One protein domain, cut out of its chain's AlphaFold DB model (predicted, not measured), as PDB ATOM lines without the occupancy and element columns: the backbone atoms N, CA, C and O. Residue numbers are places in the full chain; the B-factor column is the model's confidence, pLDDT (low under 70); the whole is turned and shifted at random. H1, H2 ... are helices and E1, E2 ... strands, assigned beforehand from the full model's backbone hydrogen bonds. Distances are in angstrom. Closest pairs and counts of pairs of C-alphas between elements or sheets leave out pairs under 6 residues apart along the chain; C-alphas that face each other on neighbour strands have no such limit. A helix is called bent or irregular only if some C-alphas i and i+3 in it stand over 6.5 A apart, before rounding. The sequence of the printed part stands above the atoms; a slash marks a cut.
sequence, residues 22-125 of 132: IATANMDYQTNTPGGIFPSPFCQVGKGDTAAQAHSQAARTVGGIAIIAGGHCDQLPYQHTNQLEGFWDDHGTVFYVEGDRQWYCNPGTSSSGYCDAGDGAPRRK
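What this domain is: This is residues 22 to 125 of the 132 residues of an uncharacterized protein of Pyrenophora teres f. maculata (UniProt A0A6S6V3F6). Two antiparallel sheets stand partly face to face as a sandwich with crossed strands: the meander E3 E4 E5 E6, each strand the antiparallel neighbour of the one before, and a twisted sheet in the order E2 E1 E7. H1 covers one face of the second sheet, H2 stands on its opposite face, and the turn of the long hairpin E1 E2 makes one end of the longest axis. The printed part has 104 residues, with two named helices and seven named strands in the order E1 E2 H1 H2 E3 E4 E5 E6 E7, class mixed. It is compact, with a radius of gyration of the C-alphas of 13.4 A, yet elongated, spanning 48 by 27 by 22 A.

Where its parts are: E3 is residues 80 to 83, E4 87 to 90, E5 93 to 98, 16.6 A long, and E6 101 to 105. E1, residues 22 to 30, 24.0 A, begins at C-alpha (38.396, 46.599, 21.625) and bends by 52 degrees at residue 26; E2, residues 37 to 48, 26.3 A, bends by 89 degrees at residue 41. E7, residues 112 to 116, ends at C-alpha (40.798, 45.865, 27.609). H1 is residues 51 to 58; H2, residues 73 to 78, is irregular, C-alphas 74 and 77 being 7.6 A apart.

How they stand to each other: Within hydrogen-bond range are N 81 and O 89 of E3 and E4, 3.0 A, N 95 and O 88 of E5 and E4, 2.8 A, N 105 and O 94 of E6 and E5, 2.7 A, N 25 and O 44 of E1 and E2, 2.9 A, and N 24 and O 113 of E1 and E7, 2.8 A. The sheets' strands stand at 71 degrees. H1 runs along the strands over E2 and E1, height 5.8 A, closest C-alphas Gly 46 and Ala 58, 4.0 A. H2 stands up from that sheet over E1 and only grazes the other with residues 76 to 78. H1 has each O i to N i+4 pair within range; H2 has 0 of 2, and 2 of 3 O i to N i+3 pairs.

The domain as a whole: The farthest C-alphas, Pro 34 and Arg 124, are 48.4 A apart. The printed part has no cut; the link H1 to H2 is long. Mean pLDDT of the printed part is 74.4, with 37 residues under 70, among them 60 to 66, 76 to 85 and 118 to 125.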
ATOM      1  N   ILE A  22      38.226  46.410  23.063       86.88
ATOM      2  CA  ILE A  22      38.396  46.599  21.625       86.88
ATOM      3  C   ILE A  22      38.925  45.284  21.066       86.88
ATOM      4  O   ILE A  22      39.844  44.694  21.631       86.88
ATOM      5  N   ALA A  23      38.333  44.817  19.972       87.69
ATOM      6  CA  ALA A  23      38.754  43.619  19.262       87.69
ATOM      7  C   ALA A  23      38.992  43.923  17.786       87.69
ATOM      8  O   ALA A  23      38.298  44.758  17.210       87.69
ATOM      9  N   THR A  24      39.941  43.218  17.184       86.44
ATOM     10  CA  THR A  24      40.265  43.251  15.758       86.44
ATOM     11  C   THR A  24      40.017  41.878  15.137       86.44
ATOM     12  O   THR A  24      40.231  40.850  15.786       86.44
ATOM     13  N   ALA A  25      39.558  41.832  13.889       86.12
ATOM     14  CA  ALA A  25      39.461  40.599  13.108       86.12
ATOM     15  C   ALA A  25      39.603  40.868  11.606       86.12
ATOM     16  O   ALA A  25      39.074  41.854  11.093       86.12
ATOM     17  N   ASN A  26      40.309  39.989  10.894       82.62
ATOM     18  CA  ASN A  26      40.374  40.040   9.438       82.62
ATOM     19  C   ASN A  26      38.959  39.904   8.884       82.62
ATOM     20  O   ASN A  26      38.215  39.004   9.274       82.62
ATOM     21  N   MET A  27      38.587  40.803   7.976       76.94
ATOM     22  CA  MET A  27      37.354  40.622   7.237       76.94
ATOM     23  C   MET A  27      37.555  39.526   6.198       76.94
ATOM     24  O   MET A  27      38.496  39.562   5.411       76.94
ATOM     25  N   ASP A  28      36.596  38.621   6.133       74.44
ATOM     26  CA  ASP A  28      36.342  37.836   4.934       74.44
ATOM     27  C   ASP A  28      35.105  38.413   4.242       74.44
ATOM     28  O   ASP A  28      34.344  39.162   4.842       74.44
ATOM     29  N   TYR A  29      34.864  38.116   2.973       68.88
ATOM     30  CA  TYR A  29      33.574  38.386   2.347       68.88
ATOM     31  C   TYR A  29      33.009  37.097   1.779       68.88
ATOM     32  O   TYR A  29      33.699  36.321   1.114       68.88
ATOM     33  N   GLN A  30      31.731  36.870   2.069       63.25
ATOM     34  CA  GLN A  30      30.968  35.785   1.477       63.25
ATOM     35  C   GLN A  30      30.373  36.267   0.162       63.25
ATOM     36  O   GLN A  30      29.680  37.284   0.113       63.25
ATOM     37  N   THR A  31      30.638  35.534  -0.912       62.44
ATOM     38  CA  THR A  31      29.939  35.717  -2.181       62.44
ATOM     39  C   THR A  31      28.842  34.667  -2.312       62.44
ATOM     40  O   THR A  31      28.910  33.587  -1.730       62.44
ATOM     41  N   ASN A  32      27.833  34.950  -3.139       64.38
ATOM     42  CA  ASN A  32      26.770  33.987  -3.458       64.38
ATOM     43  C   ASN A  32      27.262  32.796  -4.314       64.38
ATOM     44  O   ASN A  32      26.454  32.003  -4.797       64.38
ATOM     45  N   THR A  33      28.571  32.666  -4.547       70.75
ATOM     46  CA  THR A  33      29.178  31.539  -5.259       70.75
ATOM     47  C   THR A  33      29.407  30.373  -4.285       70.75
ATOM     48  O   THR A  33      29.894  30.607  -3.177       70.75
ATOM     49  N   PRO A  34      29.114  29.110  -4.658       63.88
ATOM     50  CA  PRO A  34      29.371  27.957  -3.795       63.88
ATOM     51  C   PRO A  34      30.834  27.908  -3.322       63.88
ATOM     52  O   PRO A  34      31.747  27.842  -4.143       63.88
ATOM     53  N   GLY A  35      31.049  27.956  -2.002       67.88
ATOM     54  CA  GLY A  35      32.380  27.942  -1.376       67.88
ATOM     55  C   GLY A  35      33.125  29.284  -1.357       67.88
ATOM     56  O   GLY A  35      34.288  29.318  -0.966       67.88
ATOM     57  N   GLY A  36      32.491  30.385  -1.768       59.56
ATOM     58  CA  GLY A  36      33.130  31.691  -1.925       59.56
ATOM     59  C   GLY A  36      33.297  32.484  -0.629       59.56
ATOM     60  O   GLY A  36      32.665  33.526  -0.481       59.56
ATOM     61  N   ILE A  37      34.132  32.012   0.299       68.38
ATOM     62  CA  ILE A  37      34.700  32.870   1.352       68.38
ATOM     63  C   ILE A  37      36.038  33.374   0.828       68.38
ATOM     64  O   ILE A  37      36.928  32.576   0.535       68.38
ATOM     65  N   PHE A  38      36.171  34.687   0.690       70.88
ATOM     66  CA  PHE A  38      37.391  35.307   0.194       70.88
ATOM     67  C   PHE A  38      37.945  36.290   1.224       70.88
ATOM     68  O   PHE A  38      37.163  37.013   1.844       70.88
ATOM     69  N   PRO A  39      39.274  36.360   1.381       69.44
ATOM     70  CA  PRO A  39      39.895  37.306   2.293       69.44
ATOM     71  C   PRO A  39      39.677  38.735   1.795       69.44
ATOM     72  O   PRO A  39      39.905  39.049   0.625       69.44
ATOM     73  N   SER A  40      39.242  39.615   2.688       73.12
ATOM     74  CA  SER A  40      39.189  41.051   2.440       73.12
ATOM     75  C   SER A  40      40.498  41.691   2.893       73.12
ATOM     76  O   SER A  40      40.983  41.342   3.967       73.12
ATOM     77  N   PRO A  41      41.051  42.678   2.168       72.06
ATOM     78  CA  PRO A  41      42.274  43.374   2.570       72.06
ATOM     79  C   PRO A  41      42.050  44.355   3.737       72.06
ATOM     80  O   PRO A  41      42.746  45.359   3.845       72.06
ATOM     81  N   PHE A  42      41.036  44.133   4.567       77.12
ATOM     82  CA  PHE A  42      40.579  45.076   5.573       77.12
ATOM     83  C   PHE A  42      40.437  44.390   6.931       77.12
ATOM     84  O   PHE A  42      39.973  43.250   7.031       77.12
ATOM     85  N   CYS A  43      40.784  45.123   7.981       80.38
ATOM     86  CA  CYS A  43      40.601  44.719   9.365       80.38
ATOM     87  C   CYS A  43      39.287  45.320   9.889       80.38
ATOM     88  O   CYS A  43      39.008  46.503   9.689       80.38
ATOM     89  N   GLN A  44      38.455  44.516  10.544       83.06
ATOM     90  CA  GLN A  44      37.301  44.990  11.304       83.06
ATOM     91  C   GLN A  44      37.697  45.242  12.750       83.06
ATOM     92  O   GLN A  44      38.455  44.472  13.340       83.06
ATOM     93  N   VAL A  45      37.127  46.295  13.329       82.25
ATOM     94  CA  VAL A  45      37.230  46.602  14.754       82.25
ATOM     95  C   VAL A  45      35.855  46.592  15.390       82.25
ATOM     96  O   VAL A  45      34.911  47.209  14.902       82.25
ATOM     97  N   GLY A  46      35.754  45.900  16.517       84.12
ATOM     98  CA  GLY A  46      34.575  45.862  17.369       84.12
ATOM     99  C   GLY A  46      34.891  46.448  18.735       84.12
ATOM    100  O   GLY A  46      36.014  46.324  19.225       84.12
ATOM    101  N   LYS A  47      33.892  47.069  19.365       85.62
ATOM    102  CA  LYS A  47      33.983  47.532  20.752       85.62
ATOM    103  C   LYS A  47      32.954  46.826  21.628       85.62
ATOM    104  O   LYS A  47      31.983  46.276  21.132       85.62
ATOM    105  N   GLY A  48      33.110  46.834  22.937       84.62
ATOM    106  CA  GLY A  48      32.064  46.323  23.817       84.62
ATOM    107  C   GLY A  48      32.433  46.433  25.276       84.62
ATOM    108  O   GLY A  48      33.590  46.659  25.606       84.62
ATOM    109  N   ASP A  49      31.462  46.214  26.152       86.19
ATOM    110  CA  ASP A  49      31.712  46.238  27.597       86.19
ATOM    111  C   ASP A  49      32.456  44.971  28.066       86.19
ATOM    112  O   ASP A  49      32.927  44.884  29.196       86.19
ATOM    113  N   THR A  50      32.574  43.972  27.185       87.56
ATOM    114  CA  THR A  50      33.267  42.702  27.419       87.56
ATOM    115  C   THR A  50      34.052  42.262  26.185       87.56
ATOM    116  O   THR A  50      33.672  42.563  25.051       87.56
ATOM    117  N   ALA A  51      35.091  41.448  26.400       86.81
ATOM    118  CA  ALA A  51      35.870  40.818  25.333       86.81
ATOM    119  C   ALA A  51      34.992  40.090  24.300       86.81
ATOM    120  O   ALA A  51      35.161  40.252  23.093       86.81
ATOM    121  N   ALA A  52      34.012  39.311  24.770       87.31
ATOM    122  CA  ALA A  52      33.130  38.529  23.906       87.31
ATOM    123  C   ALA A  52      32.215  39.415  23.045       87.31
ATOM    124  O   ALA A  52      31.976  39.107  21.877       87.31
ATOM    125  N   GLN A  53      31.719  40.525  23.600       86.25
ATOM    126  CA  GLN A  53      30.933  41.492  22.835       86.25
ATOM    127  C   GLN A  53      31.791  42.195  21.784       86.25
ATOM    128  O   GLN A  53      31.370  42.258  20.632       86.25
ATOM    129  N   ALA A  54      32.991  42.653  22.155       86.69
ATOM    130  CA  ALA A  54      33.916  43.285  21.220       86.69
ATOM    131  C   ALA A  54      34.263  42.343  20.059       86.69
ATOM    132  O   ALA A  54      34.153  42.731  18.899       86.69
ATOM    133  N   HIS A  55      34.565  41.073  20.345       85.75
ATOM    134  CA  HIS A  55      34.800  40.057  19.317       85.75
ATOM    135  C   HIS A  55      33.594  39.785  18.430       85.75
ATOM    136  O   HIS A  55      33.735  39.711  17.216       85.75
ATOM    137  N   SER A  56      32.411  39.622  19.023       83.75
ATOM    138  CA  SER A  56      31.178  39.386  18.266       83.75
ATOM    139  C   SER A  56      30.890  40.536  17.301       83.75
ATOM    140  O   SER A  56      30.415  40.311  16.191       83.75
ATOM    141  N   GLN A  57      31.221  41.764  17.699       83.00
ATOM    142  CA  GLN A  57      31.109  42.939  16.843       83.00
ATOM    143  C   GLN A  57      32.204  42.975  15.768       83.00
ATOM    144  O   GLN A  57      31.880  43.181  14.609       83.00
ATOM    145  N   ALA A  58      33.460  42.671  16.104       82.62
ATOM    146  CA  ALA A  58      34.556  42.607  15.131       82.62
ATOM    147  C   ALA A  58      34.413  41.460  14.111       82.62
ATOM    148  O   ALA A  58      34.992  41.516  13.037       82.62
ATOM    149  N   ALA A  59      33.684  40.394  14.450       75.50
ATOM    150  CA  ALA A  59      33.483  39.228  13.589       75.50
ATOM    151  C   ALA A  59      32.216  39.317  12.721       75.50
ATOM    152  O   ALA A  59      31.971  38.428  11.903       75.50
ATOM    153  N   ARG A  60      31.372  40.347  12.892       68.19
ATOM    154  CA  ARG A  60      30.168  40.535  12.073       68.19
ATOM    155  C   ARG A  60      30.555  41.079  10.706       68.19
ATOM    156  O   ARG A  60      30.488  42.274  10.412       68.19
ATOM    157  N   THR A  61      30.896  40.131   9.846       59.62
ATOM    158  CA  THR A  61      31.148  40.303   8.425       59.62
ATOM    159  C   THR A  61      29.989  41.062   7.775       59.62
ATOM    160  O   THR A  61      28.898  40.527   7.608       59.62
ATOM    161  N   VAL A  62      30.231  42.334   7.453       55.22
ATOM    162  CA  VAL A  62      29.296  43.267   6.803       55.22
ATOM    163  C   VAL A  62      27.957  43.441   7.544       55.22
ATOM    164  O   VAL A  62      26.937  42.842   7.214       55.22
ATOM    165  N   GLY A  63      27.936  44.340   8.530       49.84
ATOM    166  CA  GLY A  63      26.675  44.855   9.083       49.84
ATOM    167  C   GLY A  63      26.777  45.508  10.456       49.84
ATOM    168  O   GLY A  63      25.850  46.201  10.869       49.84
ATOM    169  N   GLY A  64      27.891  45.331  11.165       50.47
ATOM    170  CA  GLY A  64      28.051  45.921  12.485       50.47
ATOM    171  C   GLY A  64      29.502  46.101  12.890       50.47
ATOM    172  O   GLY A  64      30.047  45.215  13.525       50.47
ATOM    173  N   ILE A  65      29.984  47.329  12.667       60.78
ATOM    174  CA  ILE A  65      31.069  48.040  13.375       60.78
ATOM    175  C   ILE A  65      32.436  48.013  12.663       60.78
ATOM    176  O   ILE A  65      32.686  47.211  11.771       60.78
ATOM    177  N   ALA A  66      33.175  49.098  12.912       66.69
ATOM    178  CA  ALA A  66      33.951  49.918  11.984       66.69
ATOM    179  C   ALA A  66      35.060  49.189  11.194       66.69
ATOM    180  O   ALA A  66      35.705  48.265  11.677       66.69
ATOM    181  N   ILE A  67      35.289  49.639   9.957       70.06
ATOM    182  CA  ILE A  67      36.302  49.111   9.034       70.06
ATOM    183  C   ILE A  67      37.585  49.943   9.128       70.06
ATOM    184  O   ILE A  67      37.576  51.137   8.833       70.06
ATOM    185  N   ILE A  68      38.705  49.295   9.437       71.38
ATOM    186  CA  ILE A  68      40.039  49.860   9.249       71.38
ATOM    187  C   ILE A  68      40.496  49.496   7.822       71.38
ATOM    188  O   ILE A  68      40.912  48.374   7.532       71.38
ATOM    189  N   ALA A  69      40.370  50.449   6.895       65.81
ATOM    190  CA  ALA A  69      40.929  50.431   5.543       65.81
ATOM    191  C   ALA A  69      42.486  50.459   5.497       65.81
ATOM    192  O   ALA A  69      43.077  51.332   4.873       65.81
ATOM    193  N   GLY A  70      43.185  49.562   6.188       61.41
ATOM    194  CA  GLY A  70      44.650  49.608   6.352       61.41
ATOM    195  C   GLY A  70      45.334  48.249   6.227       61.41
ATOM    196  O   GLY A  70      46.340  48.005   6.878       61.41
ATOM    197  N   GLY A  71      44.771  47.322   5.453       71.94
ATOM    198  CA  GLY A  71      45.284  45.953   5.388       71.94
ATOM    199  C   GLY A  71      44.651  45.024   6.425       71.94
ATOM    200  O   GLY A  71      43.624  45.330   7.039       71.94
ATOM    201  N   HIS A  72      45.260  43.852   6.584       79.25
ATOM    202  CA  HIS A  72      44.820  42.842   7.541       79.25
ATOM    203  C   HIS A  72      45.277  43.161   8.975       79.25
ATOM    204  O   HIS A  72      46.253  43.873   9.191       79.25
ATOM    205  N   CYS A  73      44.604  42.593   9.973       77.38
ATOM    206  CA  CYS A  73      44.925  42.786  11.383       77.38
ATOM    207  C   CYS A  73      46.325  42.259  11.761       77.38
ATOM    208  O   CYS A  73      46.990  42.826  12.622       77.38
ATOM    209  N   ASP A  74      46.832  41.236  11.067       74.19
ATOM    210  CA  ASP A  74      48.217  40.766  11.205       74.19
ATOM    211  C   ASP A  74      49.261  41.767  10.665       74.19
ATOM    212  O   ASP A  74      50.456  41.629  10.932       74.19
ATOM    213  N   GLN A  75      48.819  42.809   9.956       73.75
ATOM    214  CA  GLN A  75      49.662  43.849   9.361       73.75
ATOM    215  C   GLN A  75      49.622  45.182  10.127       73.75
ATOM    216  O   GLN A  75      50.441  46.054   9.832       73.75
ATOM    217  N   LEU A  76      48.743  45.321  11.131       69.69
ATOM    218  CA  LEU A  76      48.613  46.510  11.992       69.69
ATOM    219  C   LEU A  76      49.953  47.066  12.519       69.69
ATOM    220  O   LEU A  76      50.184  48.259  12.365       69.69
ATOM    221  N   PRO A  77      50.918  46.274  13.042       64.19
ATOM    222  CA  PRO A  77      52.197  46.825  13.523       64.19
ATOM    223  C   PRO A  77      52.993  47.662  12.501       64.19
ATOM    224  O   PRO A  77      53.911  48.389  12.883       64.19
ATOM    225  N   TYR A  78      52.665  47.588  11.208       62.97
ATOM    226  CA  TYR A  78      53.407  48.244  10.133       62.97
ATOM    227  C   TYR A  78      52.611  49.304   9.366       62.97
ATOM    228  O   TYR A  78      53.126  49.817   8.373       62.97
ATOM    229  N   GLN A  79      51.393  49.648   9.793       65.94
ATOM    230  CA  GLN A  79      50.590  50.671   9.125       65.94
ATOM    231  C   GLN A  79      50.164  51.769  10.103       65.94
ATOM    232  O   GLN A  79      49.893  51.515  11.268       65.94
ATOM    233  N   HIS A  80      50.143  53.009   9.617       69.62
ATOM    234  CA  HIS A  80      49.514  54.127  10.309       69.62
ATOM    235  C   HIS A  80      48.348  54.586   9.451       69.62
ATOM    236  O   HIS A  80      48.516  54.851   8.256       69.62
ATOM    237  N   THR A  81      47.158  54.645  10.036       67.56
ATOM    238  CA  THR A  81      45.980  55.068   9.294       67.56
ATOM    239  C   THR A  81      44.932  55.756  10.160       67.56
ATOM    240  O   THR A  81      44.675  55.367  11.298       67.56
ATOM    241  N   ASN A  82      44.299  56.782   9.592       64.38
ATOM    242  CA  ASN A  82      43.196  57.519  10.198       64.38
ATOM    243  C   ASN A  82      41.878  57.086   9.552       64.38
ATOM    244  O   ASN A  82      41.660  57.375   8.371       64.38
ATOM    245  N   GLN A  83      41.011  56.382  10.293       64.38
ATOM    246  CA  GLN A  83      39.854  55.704   9.711       64.38
ATOM    247  C   GLN A  83      38.558  55.803  10.519       64.38
ATOM    248  O   GLN A  83      38.419  55.328  11.639       64.38
ATOM    249  N   LEU A  84      37.525  56.329   9.856       64.69
ATOM    250  CA  LEU A  84      36.142  56.352  10.345       64.69
ATOM    251  C   LEU A  84      35.914  57.177  11.620       64.69
ATOM    252  O   LEU A  84      35.087  56.791  12.442       64.69
ATOM    253  N   GLU A  85      36.617  58.308  11.767       63.94
ATOM    254  CA  GLU A  85      36.420  59.374  12.784       63.94
ATOM    255  C   GLU A  85      36.538  58.950  14.263       63.94
ATOM    256  O   GLU A  85      36.647  59.795  15.154       63.94
ATOM    257  N   GLY A  86      36.559  57.647  14.513       71.56
ATOM    258  CA  GLY A  86      36.565  57.011  15.812       71.56
ATOM    259  C   GLY A  86      37.625  55.929  15.939       71.56
ATOM    260  O   GLY A  86      37.909  55.568  17.067       71.56
ATOM    261  N   PHE A  87      38.230  55.430  14.854       79.00
ATOM    262  CA  PHE A  87      39.321  54.460  14.929       79.00
ATOM    263  C   PHE A  87      40.551  54.914  14.143       79.00
ATOM    264  O   PHE A  87      40.506  55.683  13.188       79.00
ATOM    265  N   TRP A  88      41.698  54.466  14.600       77.56
ATOM    266  CA  TRP A  88      42.985  54.827  14.035       77.56
ATOM    267  C   TRP A  88      43.985  53.825  14.575       77.56
ATOM    268  O   TRP A  88      43.921  53.466  15.749       77.56
ATOM    269  N   ASP A  89      44.843  53.331  13.702       78.12
ATOM    270  CA  ASP A  89      45.910  52.412  14.070       78.12
ATOM    271  C   ASP A  89      47.227  53.144  13.887       78.12
ATOM    272  O   ASP A  89      47.445  53.718  12.824       78.12
ATOM    273  N   ASP A  90      48.057  53.165  14.925       78.56
ATOM    274  CA  ASP A  90      49.419  53.696  14.897       78.56
ATOM    275  C   ASP A  90      50.359  52.551  15.261       78.56
ATOM    276  O   ASP A  90      50.520  52.208  16.437       78.56
ATOM    277  N   HIS A  91      50.927  51.907  14.240       78.12
ATOM    278  CA  HIS A  91      51.925  50.853  14.404       78.12
ATOM    279  C   HIS A  91      51.480  49.727  15.354       78.12
ATOM    280  O   HIS A  91      52.230  49.288  16.231       78.12
ATOM    281  N   GLY A  92      50.261  49.211  15.163       76.69
ATOM    282  CA  GLY A  92      49.733  48.082  15.935       76.69
ATOM    283  C   GLY A  92      49.010  48.473  17.220       76.69
ATOM    284  O   GLY A  92      48.485  47.593  17.912       76.69
ATOM    285  N   THR A  93      48.969  49.767  17.542       82.44
ATOM    286  CA  THR A  93      48.095  50.310  18.577       82.44
ATOM    287  C   THR A  93      46.828  50.864  17.941       82.44
ATOM    288  O   THR A  93      46.837  51.915  17.303       82.44
ATOM    289  N   VAL A  94      45.707  50.199  18.209       82.69
ATOM    290  CA  VAL A  94      44.374  50.664  17.838       82.69
ATOM    291  C   VAL A  94      43.903  51.681  18.863       82.69
ATOM    292  O   VAL A  94      43.803  51.399  20.055       82.69
ATOM    293  N   PHE A  95      43.530  52.859  18.406       81.25
ATOM    294  CA  PHE A  95      42.913  53.885  19.222       81.25
ATOM    295  C   PHE A  95      41.416  53.961  18.906       81.25
ATOM    296  O   PHE A  95      40.998  53.777  17.764       81.25
ATOM    297  N   TYR A  96      40.608  54.250  19.923       82.56
ATOM    298  CA  TYR A  96      39.180  54.528  19.775       82.56
ATOM    299  C   TYR A  96      38.862  55.931  20.293       82.56
ATOM    300  O   TYR A  96      39.358  56.308  21.353       82.56
ATOM    301  N   VAL A  97      38.048  56.699  19.574       81.25
ATOM    302  CA  VAL A  97      37.598  58.043  19.954       81.25
ATOM    303  C   VAL A  97      36.086  58.105  19.975       81.25
ATOM    304  O   VAL A  97      35.416  57.750  19.010       81.25
ATOM    305  N   GLU A  98      35.560  58.643  21.068       79.88
ATOM    306  CA  GLU A  98      34.143  58.954  21.225       79.88
ATOM    307  C   GLU A  98      34.030  60.303  21.938       79.88
ATOM    308  O   GLU A  98      34.355  60.437  23.121       79.88
ATOM    309  N   GLY A  99      33.632  61.341  21.198       81.31
ATOM    310  CA  GLY A  99      33.604  62.711  21.713       81.31
ATOM    311  C   GLY A  99      34.993  63.211  22.132       81.31
ATOM    312  O   GLY A  99      35.913  63.282  21.316       81.31
ATOM    313  N   ASP A 100      35.136  63.586  23.404       78.00
ATOM    314  CA  ASP A 100      36.379  64.084  24.009       78.00
ATOM    315  C   ASP A 100      37.255  62.976  24.619       78.00
ATOM    316  O   ASP A 100      38.338  63.260  25.143       78.00
ATOM    317  N   ARG A 101      36.807  61.719  24.553       76.19
ATOM    318  CA  ARG A 101      37.491  60.565  25.136       76.19
ATOM    319  C   ARG A 101      38.232  59.767  24.080       76.19
ATOM    320  O   ARG A 101      37.741  59.562  22.972       76.19
ATOM    321  N   GLN A 102      39.408  59.292  24.468       80.62
ATOM    322  CA  GLN A 102      40.246  58.409  23.680       80.62
ATOM    323  C   GLN A 102      40.683  57.205  24.515       80.62
ATOM    324  O   GLN A 102      41.120  57.345  25.663       80.62
ATOM    325  N   TRP A 103      40.617  56.034  23.893       83.81
ATOM    326  CA  TRP A 103      41.100  54.764  24.417       83.81
ATOM    327  C   TRP A 103      42.151  54.184  23.474       83.81
ATOM    328  O   TRP A 103      42.216  54.560  22.304       83.81
ATOM    329  N   TYR A 104      42.991  53.300  23.997       83.19
ATOM    330  CA  TYR A 104      44.097  52.672  23.281       83.19
ATOM    331  C   TYR A 104      44.072  51.174  23.550       83.19
ATOM    332  O   TYR A 104      43.805  50.746  24.670       83.19
ATOM    333  N   CYS A 105      44.356  50.389  22.521       83.62
ATOM    334  CA  CYS A 105      44.363  48.945  22.581       83.62
ATOM    335  C   CYS A 105      45.491  48.364  21.739       83.62
ATOM    336  O   CYS A 105      45.670  48.744  20.589       83.62
ATOM    337  N   ASN A 106      46.203  47.390  22.302       85.25
ATOM    338  CA  ASN A 106      47.166  46.562  21.583       85.25
ATOM    339  C   ASN A 106      46.588  45.146  21.471       85.25
ATOM    340  O   ASN A 106      46.847  44.319  22.348       85.25
ATOM    341  N   PRO A 107      45.773  44.853  20.444       76.81
ATOM    342  CA  PRO A 107      45.092  43.564  20.317       76.81
ATOM    343  C   PRO A 107      46.036  42.405  19.945       76.81
ATOM    344  O   PRO A 107      45.623  41.248  20.012       76.81
ATOM    345  N   GLY A 108      47.293  42.692  19.583       73.75
ATOM    346  CA  GLY A 108      48.273  41.714  19.100       73.75
ATOM    347  C   GLY A 108      48.360  41.667  17.570       73.75
ATOM    348  O   GLY A 108      47.651  42.388  16.878       73.75
ATOM    349  N   THR A 109      49.259  40.832  17.040       67.88
ATOM    350  CA  THR A 109      49.643  40.810  15.612       67.88
ATOM    351  C   THR A 109      49.126  39.574  14.862       67.88
ATOM    352  O   THR A 109      49.806  39.035  13.991       67.88
ATOM    353  N   SER A 110      47.959  39.058  15.242       73.75
ATOM    354  CA  SER A 110      47.311  37.897  14.615       73.75
ATOM    355  C   SER A 110      46.128  38.310  13.732       73.75
ATOM    356  O   SER A 110      45.698  39.459  13.743       73.75
ATOM    357  N   SER A 111      45.551  37.354  12.992       77.25
ATOM    358  CA  SER A 111      44.349  37.569  12.164       77.25
ATOM    359  C   SER A 111      43.109  38.000  12.962       77.25
ATOM    360  O   SER A 111      42.100  38.386  12.380       77.25
ATOM    361  N   SER A 112      43.158  37.898  14.289       82.75
ATOM    362  CA  SER A 112      42.214  38.504  15.223       82.75
ATOM    363  C   SER A 112      42.877  38.716  16.583       82.75
ATOM    364  O   SER A 112      43.853  38.040  16.915       82.75
ATOM    365  N   GLY A 113      42.353  39.646  17.372       85.00
ATOM    366  CA  GLY A 113      42.882  39.987  18.688       85.00
ATOM    367  C   GLY A 113      41.900  40.829  19.492       85.00
ATOM    368  O   GLY A 113      40.871  41.255  18.973       85.00
ATOM    369  N   TYR A 114      42.186  41.039  20.774       86.81
ATOM    370  CA  TYR A 114      41.361  41.863  21.653       86.81
ATOM    371  C   TYR A 114      42.139  42.305  22.882       86.81
ATOM    372  O   TYR A 114      43.055  41.616  23.330       86.81
ATOM    373  N   CYS A 115      41.758  43.444  23.446       86.44
ATOM    374  CA  CYS A 115      42.299  43.894  24.715       86.44
ATOM    375  C   CYS A 115      41.303  44.777  25.476       86.44
ATOM    376  O   CYS A 115      40.374  45.340  24.883       86.44
ATOM    377  N   ASP A 116      41.510  44.893  26.787       86.56
ATOM    378  CA  ASP A 116      40.798  45.865  27.609       86.56
ATOM    379  C   ASP A 116      41.455  47.240  27.442       86.56
ATOM    380  O   ASP A 116      42.581  47.480  27.878       86.56
ATOM    381  N   ALA A 117      40.750  48.137  26.766       80.31
ATOM    382  CA  ALA A 117      41.128  49.528  26.591       80.31
ATOM    383  C   ALA A 117      40.589  50.423  27.729       80.31
ATOM    384  O   ALA A 117      41.002  51.577  27.840       80.31
ATOM    385  N   GLY A 118      39.671  49.911  28.559       64.00
ATOM    386  CA  GLY A 118      38.984  50.587  29.664       64.00
ATOM    387  C   GLY A 118      39.502  50.250  31.070       64.00
ATOM    388  O   GLY A 118      39.036  50.862  32.030       64.00
ATOM    389  N   ASP A 119      40.499  49.367  31.194       59.47
ATOM    390  CA  ASP A 119      41.308  49.151  32.413       59.47
ATOM    391  C   ASP A 119      42.351  50.272  32.650       59.47
ATOM    392  O   ASP A 119      42.985  50.367  33.705       59.47
ATOM    393  N   GLY A 120      42.505  51.179  31.681       55.50
ATOM    394  CA  GLY A 120      43.156  52.478  31.826       55.50
ATOM    395  C   GLY A 120      42.136  53.590  31.596       55.50
ATOM    396  O   GLY A 120      41.379  53.550  30.631       55.50
ATOM    397  N   ALA A 121      42.098  54.594  32.476       55.19
ATOM    398  CA  ALA A 121      41.118  55.677  32.376       55.19
ATOM    399  C   ALA A 121      41.118  56.325  30.970       55.19
ATOM    400  O   ALA A 121      42.209  56.591  30.441       55.19
ATOM    401  N   PRO A 122      39.933  56.617  30.384       62.91
ATOM    402  CA  PRO A 122      39.841  57.320  29.109       62.91
ATOM    403  C   PRO A 122      40.673  58.593  29.180       62.91
ATOM    404  O   PRO A 122      40.530  59.400  30.105       62.91
ATOM    405  N   ARG A 123      41.566  58.776  28.212       68.06
ATOM    406  CA  ARG A 123      42.372  59.992  28.134       68.06
ATOM    407  C   ARG A 123      41.563  61.050  27.404       68.06
ATOM    408  O   ARG A 123      40.785  60.731  26.507       68.06
ATOM    409  N   ARG A 124      41.757  62.319  27.769       65.75
ATOM    410  CA  ARG A 124      41.274  63.407  26.915       65.75
ATOM    411  C   ARG A 124      41.952  63.271  25.563       65.75
ATOM    412  O   ARG A 124      43.174  63.098  25.525       65.75
ATOM    413  N   LYS A 125      41.159  63.351  24.496       65.50
ATOM    414  CA  LYS A 125      41.655  63.408  23.123       65.50
ATOM    415  C   LYS A 125      42.767  64.455  23.082       65.50
ATOM    416  O   LYS A 125      42.525  65.627  23.374       65.50
TER     417      LYS A 125